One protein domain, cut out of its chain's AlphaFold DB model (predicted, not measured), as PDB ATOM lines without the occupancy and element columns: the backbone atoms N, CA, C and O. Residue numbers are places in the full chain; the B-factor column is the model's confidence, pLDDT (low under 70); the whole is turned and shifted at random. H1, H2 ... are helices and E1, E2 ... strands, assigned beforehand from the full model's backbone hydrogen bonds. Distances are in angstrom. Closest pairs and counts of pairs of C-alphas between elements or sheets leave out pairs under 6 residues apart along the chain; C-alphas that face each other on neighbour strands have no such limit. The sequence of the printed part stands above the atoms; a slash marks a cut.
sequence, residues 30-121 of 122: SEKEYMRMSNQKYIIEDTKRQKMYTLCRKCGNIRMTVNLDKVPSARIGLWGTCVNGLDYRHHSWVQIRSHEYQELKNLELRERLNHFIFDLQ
ATOM      1  N   SER A  30     326.172 323.768 224.255       89.19
ATOM      2  CA  SER A  30     326.075 325.232 224.178       89.19
ATOM      3  C   SER A  30     326.184 325.896 225.552       89.19
ATOM      4  O   SER A  30     326.947 326.847 225.715       89.19
ATOM      5  N   GLU A  31     325.498 325.365 226.566       92.19
ATOM      6  CA  GLU A  31     325.602 325.858 227.946       92.19
ATOM      7  C   GLU A  31     327.019 325.684 228.497       92.19
ATOM      8  O   GLU A  31     327.552 326.591 229.137       92.19
ATOM      9  N   LYS A  32     327.664 324.540 228.216       89.31
ATOM     10  CA  LYS A  32     329.071 324.314 228.576       89.31
ATOM     11  C   LYS A  32     329.968 325.370 227.944       89.31
ATOM     12  O   LYS A  32     330.842 325.886 228.634       89.31
ATOM     13  N   GLU A  33     329.773 325.685 226.666       89.44
ATOM     14  CA  GLU A  33     330.591 326.675 225.963       89.44
ATOM     15  C   GLU A  33     330.406 328.085 226.528       89.44
ATOM     16  O   GLU A  33     331.388 328.792 226.760       89.44
ATOM     17  N   TYR A  34     329.167 328.469 226.826       90.94
ATOM     18  CA  TYR A  34     328.855 329.763 227.425       90.94
ATOM     19  C   TYR A  34     329.444 329.913 228.838       90.94
ATOM     20  O   TYR A  34     330.042 330.938 229.167       90.94
ATOM     21  N   MET A  35     329.341 328.871 229.670       90.94
ATOM     22  CA  MET A  35     329.795 328.892 231.068       90.94
ATOM     23  C   MET A  35     331.305 328.657 231.238       90.94
ATOM     24  O   MET A  35     331.825 328.702 232.357       90.94
ATOM     25  N   ARG A  36     332.050 328.387 230.158       91.56
ATOM     26  CA  ARG A  36     333.492 328.128 230.237       91.56
ATOM     27  C   ARG A  36     334.252 329.365 230.691       91.56
ATOM     28  O   ARG A  36     334.198 330.420 230.067       91.56
ATOM     29  N   MET A  37     335.082 329.178 231.716       92.69
ATOM     30  CA  MET A  37     335.992 330.212 232.214       92.69
ATOM     31  C   MET A  37     336.961 330.714 231.132       92.69
ATOM     32  O   MET A  37     337.276 331.898 231.100       92.69
ATOM     33  N   SER A  38     337.411 329.841 230.221       90.50
ATOM     34  CA  SER A  38     338.311 330.217 229.117       90.50
ATOM     35  C   SER A  38     337.698 331.201 228.124       90.50
ATOM     36  O   SER A  38     338.444 331.873 227.423       90.50
ATOM     37  N   ASN A  39     336.368 331.280 228.073       92.75
ATOM     38  CA  ASN A  39     335.637 332.105 227.115       92.75
ATOM     39  C   ASN A  39     335.188 333.439 227.727       92.75
ATOM     40  O   ASN A  39     334.621 334.286 227.042       92.75
ATOM     41  N   GLN A  40     335.434 333.645 229.022       93.88
ATOM     42  CA  GLN A  40     335.065 334.877 229.701       93.88
ATOM     43  C   GLN A  40     336.021 336.003 229.304       93.88
ATOM     44  O   GLN A  40     337.239 335.852 229.420       93.88
ATOM     45  N   LYS A  41     335.474 337.156 228.903       94.81
ATOM     46  CA  LYS A  41     336.241 338.320 228.419       94.81
ATOM     47  C   LYS A  41     337.417 338.691 229.335       94.81
ATOM     48  O   LYS A  41     338.543 338.819 228.873       94.81
ATOM     49  N   TYR A  42     337.178 338.747 230.646       93.19
ATOM     50  CA  TYR A  42     338.193 339.102 231.646       93.19
ATOM     51  C   TYR A  42     339.306 338.051 231.834       93.19
ATOM     52  O   TYR A  42     340.340 338.358 232.421       93.19
ATOM     53  N   ILE A  43     339.107 336.805 231.387       93.88
ATOM     54  CA  ILE A  43     340.152 335.766 231.350       93.88
ATOM     55  C   ILE A  43     340.892 335.785 230.012       93.88
ATOM     56  O   ILE A  43     342.085 335.479 229.975       93.88
ATOM     57  N   ILE A  44     340.205 336.126 228.921       92.19
ATOM     58  CA  ILE A  44     340.804 336.257 227.587       92.19
ATOM     59  C   ILE A  44     341.804 337.418 227.573       92.19
ATOM     60  O   ILE A  44     342.946 337.232 227.167       92.19
ATOM     61  N   GLU A  45     341.401 338.582 228.084       94.38
ATOM     62  CA  GLU A  45     342.233 339.795 228.145       94.38
ATOM     63  C   GLU A  45     343.359 339.703 229.189       94.38
ATOM     64  O   GLU A  45     344.294 340.503 229.198       94.38
ATOM     65  N   ASP A  46     343.292 338.712 230.075       92.50
ATOM     66  CA  ASP A  46     344.290 338.496 231.107       92.50
ATOM     67  C   ASP A  46     345.461 337.654 230.593       92.50
ATOM     68  O   ASP A  46     345.403 336.421 230.486       92.50
ATOM     69  N   THR A  47     346.547 338.363 230.305       92.06
ATOM     70  CA  THR A  47     347.838 337.820 229.866       92.06
ATOM     71  C   THR A  47     348.869 337.734 230.990       92.06
ATOM     72  O   THR A  47     349.950 337.190 230.784       92.06
ATOM     73  N   LYS A  48     348.564 338.267 232.182       94.12
ATOM     74  CA  LYS A  48     349.540 338.429 233.271       94.12
ATOM     75  C   LYS A  48     349.515 337.282 234.271       94.12
ATOM     76  O   LYS A  48     350.541 336.993 234.881       94.12
ATOM     77  N   ARG A  49     348.348 336.682 234.518       94.75
ATOM     78  CA  ARG A  49     348.215 335.595 235.497       94.75
ATOM     79  C   ARG A  49     348.536 334.255 234.844       94.75
ATOM     80  O   ARG A  49     348.119 333.986 233.717       94.75
ATOM     81  N   GLN A  50     349.245 333.395 235.571       94.56
ATOM     82  CA  GLN A  50     349.582 332.063 235.084       94.56
ATOM     83  C   GLN A  50     348.309 331.234 234.874       94.56
ATOM     84  O   GLN A  50     347.428 331.203 235.737       94.56
ATOM     85  N   LYS A  51     348.233 330.529 233.740       95.31
ATOM     86  CA  LYS A  51     347.173 329.563 233.428       95.31
ATOM     87  C   LYS A  51     347.781 328.164 233.429       95.31
ATOM     88  O   LYS A  51     348.690 327.878 232.656       95.31
ATOM     89  N   MET A  52     347.295 327.306 234.317       95.56
ATOM     90  CA  MET A  52     347.687 325.902 234.393       95.56
ATOM     91  C   MET A  52     346.550 325.031 233.874       95.56
ATOM     92  O   MET A  52     345.418 325.131 234.352       95.56
ATOM     93  N   TYR A  53     346.865 324.151 232.931       95.81
ATOM     94  CA  TYR A  53     345.927 323.190 232.366       95.81
ATOM     95  C   TYR A  53     346.309 321.802 232.859       95.81
ATOM     96  O   TYR A  53     347.474 321.415 232.805       95.81
ATOM     97  N   THR A  54     345.340 321.064 233.389       95.12
ATOM     98  CA  THR A  54     345.592 319.719 233.917       95.12
ATOM     99  C   THR A  54     344.488 318.753 233.523       95.12
ATOM    100  O   THR A  54     343.319 319.138 233.476       95.12
ATOM    101  N   LEU A  55     344.866 317.497 233.312       95.38
ATOM    102  CA  LEU A  55     343.988 316.361 233.047       95.38
ATOM    103  C   LEU A  55     344.139 315.335 234.174       95.38
ATOM    104  O   LEU A  55     345.245 315.049 234.623       95.38
ATOM    105  N   CYS A  56     343.038 314.764 234.651       94.31
ATOM    106  CA  CYS A  56     343.075 313.649 235.588       94.31
ATOM    107  C   CYS A  56     343.126 312.325 234.824       94.31
ATOM    108  O   CYS A  56     342.137 311.930 234.206       94.31
ATOM    109  N   ARG A  57     344.219 311.575 234.986       91.75
ATOM    110  CA  ARG A  57     344.435 310.275 234.324       91.75
ATOM    111  C   ARG A  57     343.478 309.166 234.753       91.75
ATOM    112  O   ARG A  57     343.377 308.150 234.086       91.75
ATOM    113  N   LYS A  58     342.801 309.331 235.892       91.75
ATOM    114  CA  LYS A  58     341.861 308.322 236.401       91.75
ATOM    115  C   LYS A  58     340.439 308.530 235.893       91.75
ATOM    116  O   LYS A  58     339.748 307.564 235.614       91.75
ATOM    117  N   CYS A  59     339.982 309.782 235.830       91.50
ATOM    118  CA  CYS A  59     338.570 310.093 235.580       91.50
ATOM    119  C   CYS A  59     338.317 310.936 234.325       91.50
ATOM    120  O   CYS A  59     337.166 311.258 234.060       91.50
ATOM    121  N   GLY A  60     339.355 311.363 233.599       92.12
ATOM    122  CA  GLY A  60     339.218 312.131 232.355       92.12
ATOM    123  C   GLY A  60     338.789 313.591 232.542       92.12
ATOM    124  O   GLY A  60     338.567 314.311 231.568       92.12
ATOM    125  N   ASN A  61     338.651 314.062 233.786       92.62
ATOM    126  CA  ASN A  61     338.338 315.468 234.036       92.62
ATOM    127  C   ASN A  61     339.522 316.333 233.622       92.62
ATOM    128  O   ASN A  61     340.652 316.043 234.004       92.62
ATOM    129  N   ILE A  62     339.244 317.422 232.916       94.56
ATOM    130  CA  ILE A  62     340.215 318.482 232.661       94.56
ATOM    131  C   ILE A  62     339.843 319.711 233.481       94.56
ATOM    132  O   ILE A  62     338.670 319.943 233.778       94.56
ATOM    133  N   ARG A  63     340.837 320.517 233.834       94.25
ATOM    134  CA  ARG A  63     340.621 321.814 234.473       94.25
ATOM    135  C   ARG A  63     341.670 322.815 234.021       94.25
ATOM    136  O   ARG A  63     342.840 322.467 233.857       94.25
ATOM    137  N   MET A  64     341.234 324.060 233.905       95.44
ATOM    138  CA  MET A  64     342.094 325.233 233.830       95.44
ATOM    139  C   MET A  64     342.063 325.916 235.197       95.44
ATOM    140  O   MET A  64     340.986 326.154 235.736       95.44
ATOM    141  N   THR A  65     343.223 326.221 235.768       95.81
ATOM    142  CA  THR A  65     343.346 327.032 236.987       95.81
ATOM    143  C   THR A  65     344.150 328.279 236.661       95.81
ATOM    144  O   THR A  65     345.185 328.190 236.007       95.81
ATOM    145  N   VAL A  66     343.663 329.438 237.095       95.81
ATOM    146  CA  VAL A  66     344.304 330.732 236.846       95.81
ATOM    147  C   VAL A  66     344.823 331.280 238.172       95.81
ATOM    148  O   VAL A  66     344.094 331.242 239.162       95.81
ATOM    149  N   ASN A  67     346.046 331.815 238.181       96.00
ATOM    150  CA  ASN A  67     346.646 332.526 239.320       96.00
ATOM    151  C   ASN A  67     346.906 331.664 240.574       96.00
ATOM    152  O   ASN A  67     346.845 332.165 241.702       96.00
ATOM    153  N   LEU A  68     347.152 330.362 240.391       94.31
ATOM    154  CA  LEU A  68     347.422 329.442 241.502       94.31
ATOM    155  C   LEU A  68     348.791 329.696 242.153       94.31
ATOM    156  O   LEU A  68     348.954 329.436 243.339       94.31
ATOM    157  N   ASP A  69     349.740 330.243 241.394       94.19
ATOM    158  CA  ASP A  69     351.063 330.682 241.845       94.19
ATOM    159  C   ASP A  69     350.991 331.769 242.923       94.19
ATOM    160  O   ASP A  69     351.781 331.759 243.864       94.19
ATOM    161  N   LYS A  70     350.016 332.680 242.820       95.06
ATOM    162  CA  LYS A  70     349.832 333.773 243.789       95.06
ATOM    163  C   LYS A  70     348.849 333.438 244.903       95.06
ATOM    164  O   LYS A  70     349.000 333.942 246.012       95.06
ATOM    165  N   VAL A  71     347.824 332.630 244.619       94.81
ATOM    166  CA  VAL A  71     346.790 332.259 245.600       94.81
ATOM    167  C   VAL A  71     346.626 330.732 245.648       94.81
ATOM    168  O   VAL A  71     345.635 330.191 245.144       94.81
ATOM    169  N   PRO A  72     347.582 330.009 246.268       93.44
ATOM    170  CA  PRO A  72     347.564 328.550 246.346       93.44
ATOM    171  C   PRO A  72     346.574 328.059 247.412       93.44
ATOM    172  O   PRO A  72     346.939 327.657 248.516       93.44
ATOM    173  N   SER A  73     345.279 328.094 247.101       93.88
ATOM    174  CA  SER A  73     344.239 327.617 248.017       93.88
ATOM    175  C   SER A  73     344.015 326.110 247.887       93.88
ATOM    176  O   SER A  73     343.490 325.629 246.883       93.88
ATOM    177  N   ALA A  74     344.294 325.367 248.962       89.56
ATOM    178  CA  ALA A  74     344.004 323.932 249.060       89.56
ATOM    179  C   ALA A  74     342.499 323.592 248.980       89.56
ATOM    180  O   ALA A  74     342.129 322.430 248.838       89.56
ATOM    181  N   ARG A  75     341.610 324.596 249.067       91.00
ATOM    182  CA  ARG A  75     340.155 324.412 248.921       91.00
ATOM    183  C   ARG A  75     339.703 324.362 247.459       91.00
ATOM    184  O   ARG A  75     338.558 323.993 247.194       91.00
ATOM    185  N   ILE A  76     340.565 324.736 246.509       92.31
ATOM    186  CA  ILE A  76     340.247 324.691 245.078       92.31
ATOM    187  C   ILE A  76     340.024 323.234 244.664       92.31
ATOM    188  O   ILE A  76     340.916 322.394 244.759       92.31
ATOM    189  N   GLY A  77     338.815 322.939 244.185       90.31
ATOM    190  CA  GLY A  77     338.429 321.596 243.756       90.31
ATOM    191  C   GLY A  77     337.911 320.677 244.865       90.31
ATOM    192  O   GLY A  77     337.643 319.522 244.567       90.31
ATOM    193  N   LEU A  78     337.699 321.163 246.096       92.25
ATOM    194  CA  LEU A  78     337.208 320.363 247.236       92.25
ATOM    195  C   LEU A  78     335.864 319.653 246.971       92.25
ATOM    196  O   LEU A  78     335.630 318.559 247.475       92.25
ATOM    197  N   TRP A  79     334.995 320.251 246.154       90.88
ATOM    198  CA  TRP A  79     333.720 319.653 245.735       90.88
ATOM    199  C   TRP A  79     333.829 318.795 244.468       90.88
ATOM    200  O   TRP A  79     332.842 318.210 244.023       90.88
ATOM    201  N   GLY A  80     335.020 318.724 243.874       88.62
ATOM    202  CA  GLY A  80     335.309 317.815 242.779       88.62
ATOM    203  C   GLY A  80     335.207 316.372 243.255       88.62
ATOM    204  O   GLY A  80     335.644 316.027 244.352       88.62
ATOM    205  N   THR A  81     334.625 315.524 242.414       89.81
ATOM    206  CA  THR A  81     334.585 314.080 242.653       89.81
ATOM    207  C   THR A  81     335.375 313.368 241.568       89.81
ATOM    208  O   THR A  81     335.362 313.765 240.400       89.81
ATOM    209  N   CYS A  82     336.089 312.329 241.976       91.69
ATOM    210  CA  CYS A  82     336.851 311.452 241.111       91.69
ATOM    211  C   CYS A  82     336.026 310.198 240.758       91.69
ATOM    212  O   CYS A  82     334.807 310.149 240.960       91.69
ATOM    213  N   VAL A  83     336.702 309.186 240.209       88.88
ATOM    214  CA  VAL A  83     336.128 307.887 239.823       88.88
ATOM    215  C   VAL A  83     335.267 307.324 240.956       88.88
ATOM    216  O   VAL A  83     335.640 307.420 242.123       88.88
ATOM    217  N   ASN A  84     334.101 306.770 240.617       87.19
ATOM    218  CA  ASN A  84     333.166 306.140 241.561       87.19
ATOM    219  C   ASN A  84     332.710 307.043 242.724       87.19
ATOM    220  O   ASN A  84     332.332 306.556 243.784       87.19
ATOM    221  N   GLY A  85     332.739 308.370 242.545       84.25
ATOM    222  CA  GLY A  85     332.313 309.313 243.583       84.25
ATOM    223  C   GLY A  85     333.333 309.518 244.707       84.25
ATOM    224  O   GLY A  85     332.992 310.138 245.713       84.25
ATOM    225  N   LEU A  86     334.570 309.042 244.525       89.75
ATOM    226  CA  LEU A  86     335.683 309.327 245.429       89.75
ATOM    227  C   LEU A  86     335.966 310.832 245.502       89.75
ATOM    228  O   LEU A  86     335.606 311.599 244.606       89.75
ATOM    229  N   ASP A  87     336.615 311.264 246.579       89.31
ATOM    230  CA  ASP A  87     336.912 312.678 246.792       89.31
ATOM    231  C   ASP A  87     337.975 313.229 245.814       89.31
ATOM    232  O   ASP A  87     338.650 312.500 245.077       89.31
ATOM    233  N   TYR A  88     338.145 314.549 245.840       89.56
ATOM    234  CA  TYR A  88     339.099 315.286 245.014       89.56
ATOM    235  C   TYR A  88     340.575 314.878 245.201       89.56
ATOM    236  O   TYR A  88     341.397 315.142 244.321       89.56
ATOM    237  N   ARG A  89     340.946 314.225 246.310       91.56
ATOM    238  CA  ARG A  89     342.332 313.791 246.567       91.56
ATOM    239  C   ARG A  89     342.718 312.583 245.722       91.56
ATOM    240  O   ARG A  89     343.897 312.321 245.527       91.56
ATOM    241  N   HIS A  90     341.735 311.861 245.189       94.31
ATOM    242  CA  HIS A  90     341.976 310.665 244.390       94.31
ATOM    243  C   HIS A  90     342.346 310.973 242.939       94.31
ATOM    244  O   HIS A  90     342.771 310.062 242.220       94.31
ATOM    245  N   HIS A  91     342.220 312.232 242.505       93.88
ATOM    246  CA  HIS A  91     342.661 312.651 241.184       93.88
ATOM    247  C   HIS A  91     344.174 312.459 241.012       93.88
ATOM    248  O   HIS A  91     344.967 312.837 241.867       93.88
ATOM    249  N   SER A  92     344.574 311.917 239.861       93.56
ATOM    250  CA  SER A  92     345.972 311.917 239.418       93.56
ATOM    251  C   SER A  92     346.110 312.939 238.301       93.56
ATOM    252  O   SER A  92     345.936 312.609 237.127       93.56
ATOM    253  N   TRP A  93     346.307 314.195 238.697       94.12
ATOM    254  CA  TRP A  93     346.460 315.310 237.770       94.12
ATOM    255  C   TRP A  93     347.822 315.249 237.085       94.12
ATOM    256  O   TRP A  93     348.845 315.129 237.753       94.12
ATOM    257  N   VAL A  94     347.816 315.379 235.767       94.38
ATOM    258  CA  VAL A  94     348.996 315.666 234.953       94.38
ATOM    259  C   VAL A  94     348.813 317.013 234.282       94.38
ATOM    260  O   VAL A  94     347.685 317.408 233.973       94.38
ATOM    261  N   GLN A  95     349.909 317.742 234.115       94.62
ATOM    262  CA  GLN A  95     349.897 319.000 233.388       94.62
ATOM    263  C   GLN A  95     349.840 318.720 231.889       94.62
ATOM    264  O   GLN A  95     350.533 317.833 231.404       94.62
ATOM    265  N   ILE A  96     349.006 319.479 231.188       94.50
ATOM    266  CA  ILE A  96     348.847 319.424 229.734       94.50
ATOM    267  C   ILE A  96     349.104 320.813 229.147       94.50
ATOM    268  O   ILE A  96     349.076 321.829 229.858       94.50
ATOM    269  N   ARG A  97     349.369 320.872 227.848       93.50
ATOM    270  CA  ARG A  97     349.569 322.116 227.105       93.50
ATOM    271  C   ARG A  97     348.226 322.796 226.837       93.50
ATOM    272  O   ARG A  97     347.153 322.196 226.898       93.50
ATOM    273  N   SER A  98     348.281 324.089 226.520       92.94
ATOM    274  CA  SER A  98     347.063 324.854 226.235       92.94
ATOM    275  C   SER A  98     346.321 324.345 224.996       92.94
ATOM    276  O   SER A  98     345.098 324.435 224.983       92.94
ATOM    277  N   HIS A  99     347.017 323.856 223.964       91.25
ATOM    278  CA  HIS A  99     346.361 323.349 222.751       91.25
ATOM    279  C   HIS A  99     345.659 322.011 223.018       91.25
ATOM    280  O   HIS A  99     344.467 321.906 222.749       91.25
ATOM    281  N   GLU A 100     346.330 321.078 223.702       91.88
ATOM    282  CA  GLU A 100     345.753 319.803 224.159       91.88
ATOM    283  C   GLU A 100     344.474 320.044 224.975       91.88
ATOM    284  O   GLU A 100     343.456 319.387 224.788       91.88
ATOM    285  N   TYR A 101     344.464 321.052 225.856       93.75
ATOM    286  CA  TYR A 101     343.248 321.423 226.582       93.75
ATOM    287  C   TYR A 101     342.099 321.848 225.648       93.75
ATOM    288  O   TYR A 101     340.944 321.509 225.913       93.75
ATOM    289  N   GLN A 102     342.383 322.601 224.579       91.88
ATOM    290  CA  GLN A 102     341.363 323.052 223.622       91.88
ATOM    291  C   GLN A 102     340.801 321.908 222.774       91.88
ATOM    292  O   GLN A 102     339.624 321.956 222.417       91.88
ATOM    293  N   GLU A 103     341.601 320.883 222.500       91.31
ATOM    294  CA  GLU A 103     341.167 319.666 221.812       91.31
ATOM    295  C   GLU A 103     340.319 318.800 222.754       91.31
ATOM    296  O   GLU A 103     339.162 318.480 222.470       91.31
ATOM    297  N   LEU A 104     340.833 318.528 223.955       91.69
ATOM    298  CA  LEU A 104     340.197 317.640 224.926       91.69
ATOM    299  C   LEU A 104     338.900 318.209 225.520       91.69
ATOM    300  O   LEU A 104     338.030 317.441 225.940       91.69
ATOM    301  N   LYS A 105     338.724 319.537 225.596       90.25
ATOM    302  CA  LYS A 105     337.568 320.145 226.293       90.25
ATOM    303  C   LYS A 105     336.216 319.753 225.721       90.25
ATOM    304  O   LYS A 105     335.241 319.724 226.478       90.25
ATOM    305  N   ASN A 106     336.147 319.456 224.429       89.12
ATOM    306  CA  ASN A 106     334.899 319.108 223.753       89.12
ATOM    307  C   ASN A 106     334.609 317.606 223.772       89.12
ATOM    308  O   ASN A 106     333.450 317.231 223.640       89.12
ATOM    309  N   LEU A 107     335.628 316.785 224.019       90.62
ATOM    310  CA  LEU A 107     335.504 315.335 224.108       90.62
ATOM    311  C   LEU A 107     334.793 314.899 225.392       90.62
ATOM    312  O   LEU A 107     334.842 315.590 226.423       90.62
ATOM    313  N   GLU A 108     334.176 313.724 225.354       89.56
ATOM    314  CA  GLU A 108     333.649 313.057 226.539       89.56
ATOM    315  C   GLU A 108     334.768 312.493 227.428       89.56
ATOM    316  O   GLU A 108     335.918 312.336 227.019       89.56
ATOM    317  N   LEU A 109     334.445 312.159 228.684       88.50
ATOM    318  CA  LEU A 109     335.448 311.683 229.648       88.50
ATOM    319  C   LEU A 109     336.210 310.445 229.153       88.50
ATOM    320  O   LEU A 109     337.418 310.359 229.362       88.50
ATOM    321  N   ARG A 110     335.520 309.503 228.498       86.81
ATOM    322  CA  ARG A 110     336.132 308.269 227.984       86.81
ATOM    323  C   ARG A 110     337.075 308.550 226.818       86.81
ATOM    324  O   ARG A 110     338.171 308.005 226.784       86.81
ATOM    325  N   GLU A 111     336.675 309.430 225.911       89.38
ATOM    326  CA  GLU A 111     337.485 309.837 224.762       89.38
ATOM    327  C   GLU A 111     338.761 310.550 225.207       89.38
ATOM    328  O   GLU A 111     339.839 310.233 224.722       89.38
ATOM    329  N   ARG A 112     338.673 311.428 226.214       90.94
ATOM    330  CA  ARG A 112     339.858 312.077 226.801       90.94
ATOM    331  C   ARG A 112     340.833 311.082 227.412       90.94
ATOM    332  O   ARG A 112     342.039 311.275 227.323       90.94
ATOM    333  N   LEU A 113     340.316 310.052 228.082       88.31
ATOM    334  CA  LEU A 113     341.154 309.008 228.667       88.31
ATOM    335  C   LEU A 113     341.835 308.178 227.582       88.31
ATOM    336  O   LEU A 113     343.023 307.907 227.712       88.31
ATOM    337  N   ASN A 114     341.120 307.832 226.510       86.88
ATOM    338  CA  ASN A 114     341.707 307.141 225.365       86.88
ATOM    339  C   ASN A 114     342.809 307.994 224.723       86.88
ATOM    340  O   ASN A 114     343.936 307.528 224.612       86.88
ATOM    341  N   HIS A 115     342.520 309.258 224.411       80.50
ATOM    342  CA  HIS A 115     343.490 310.193 223.835       80.50
ATOM    343  C   HIS A 115     344.725 310.369 224.732       80.50
ATOM    344  O   HIS A 115     345.847 310.500 224.258       80.50
ATOM    345  N   PHE A 116     344.554 310.334 226.057       76.94
ATOM    346  CA  PHE A 116     345.692 310.362 226.971       76.94
ATOM    347  C   PHE A 116     346.520 309.076 226.949       76.94
ATOM    348  O   PHE A 116     347.743 309.144 227.010       76.94
ATOM    349  N   ILE A 117     345.866 307.914 226.921       75.62
ATOM    350  CA  ILE A 117     346.544 306.612 226.928       75.62
ATOM    351  C   ILE A 117     347.345 306.411 225.641       75.62
ATOM    352  O   ILE A 117     348.445 305.877 225.715       75.62
ATOM    353  N   PHE A 118     346.798 306.827 224.498       69.06
ATOM    354  CA  PHE A 118     347.386 306.543 223.193       69.06
ATOM    355  C   PHE A 118     348.276 307.670 222.654       69.06
ATOM    356  O   PHE A 118     349.307 307.356 222.074       69.06
ATOM    357  N   ASP A 119     347.946 308.945 222.899       62.88
ATOM    358  CA  ASP A 119     348.577 310.058 222.167       62.88
ATOM    359  C   ASP A 119     349.440 310.985 223.044       62.88
ATOM    360  O   ASP A 119     350.216 311.779 222.526       62.88
ATOM    361  N   LEU A 120     349.312 310.925 224.379       60.47
ATOM    362  CA  LEU A 120     350.043 311.804 225.315       60.47
ATOM    363  C   LEU A 120     351.167 311.088 226.092       60.47
ATOM    364  O   LEU A 120     351.696 311.655 227.051       60.47
ATOM    365  N   GLN A 121     351.492 309.838 225.743       56.47
ATOM    366  CA  GLN A 121     352.562 309.049 226.380       56.47
ATOM    367  C   GLN A 121     353.885 309.015 225.593       56.47
ATOM    368  O   GLN A 121     354.837 308.404 226.081       56.47
TER     369      GLN A 121
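Overview. This is residues 30 to 121 of the 122 residues of the protein "Hypothetical protein" of Paramoeba aestuarina (UniProt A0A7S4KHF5). A small antiparallel sheet of three strands forms the middle, with the short helix H3 packed over one face and a long unnamed stretch, residues 67 to 92, looping over the other. H4 lies at one end of that arrangement, near E1, while H1 and H2 sit away from the sheet. The printed part has 92 residues, with four named helices and three named strands in the order H1 H2 E1 E2 E3 H3 H4, and the sheet order is E2 E1 E3. The class is mixed, helices and strands, with under half of the residues in named elements. The whole is compact, with a radius of gyration of the C-alphas of 13.6 A, and its C-alphas span 34 by 28 by 27 A.

Arrangement. H1, residues 30 to 35, is not on the sheet and is apart from H2, residues 41 to 44, which is not on the sheet either. E1, residues 51 to 56, and E2, residues 62 to 66, form a hairpin, antiparallel at 157 degrees between their directions, with N 54 and O 63 within hydrogen-bond range at 2.9 A. On the other side of E1 is E3, residues 93 to 96, an edge strand antiparallel to E1 at 128 degrees, with N 94 and O 55 within range at 2.8 A. H3, residues 98 to 104, is on the sheet at a height of 9.2 A. It lies over E1 and, only just, E2, with 3 of its C-alphas over E2. On the local plane it stands at 33 degrees to E1, slantwise to the strands. The closest C-alphas of H3 and E1 are those of Ser 98 and Tyr 53, 6.5 A apart. H4, residues 109 to 119, is near E1 and forms with H3 and the sheet two layers, helices on one face of a sheet. H3 and H4 are close but not clearly touching, at a steep tilt of 58 degrees, opposite ways; their closest C-alphas, Leu 104 and Arg 112, are 5.9 A apart. In H1, H3 and H4 every O i to N i+4 pair is within hydrogen-bond range; H2 is too short for such a pair.

Along the chain. H1 begins at C-alpha 30, (326.075, 325.232, 224.178). H2 has four residues. E1 runs 16.6 A from C-alpha 51 at (347.173, 329.563, 233.428), E2 runs 13.6 A, and E3 9.3 A. H3 is 10.0 A long. H4, the longest helix, runs 15.2 A to C-alpha 119 at (348.577, 310.058, 222.167).

Size, cuts and confidence. The C-alphas of Glu 45 and Asn 84, the two farthest apart, are 37.3 A apart. The printed part has no cut. The link from E2 to E3, 26 residues, is long. Residues 118 to 121 have pLDDT under 70; the mean of the printed part is 90.4.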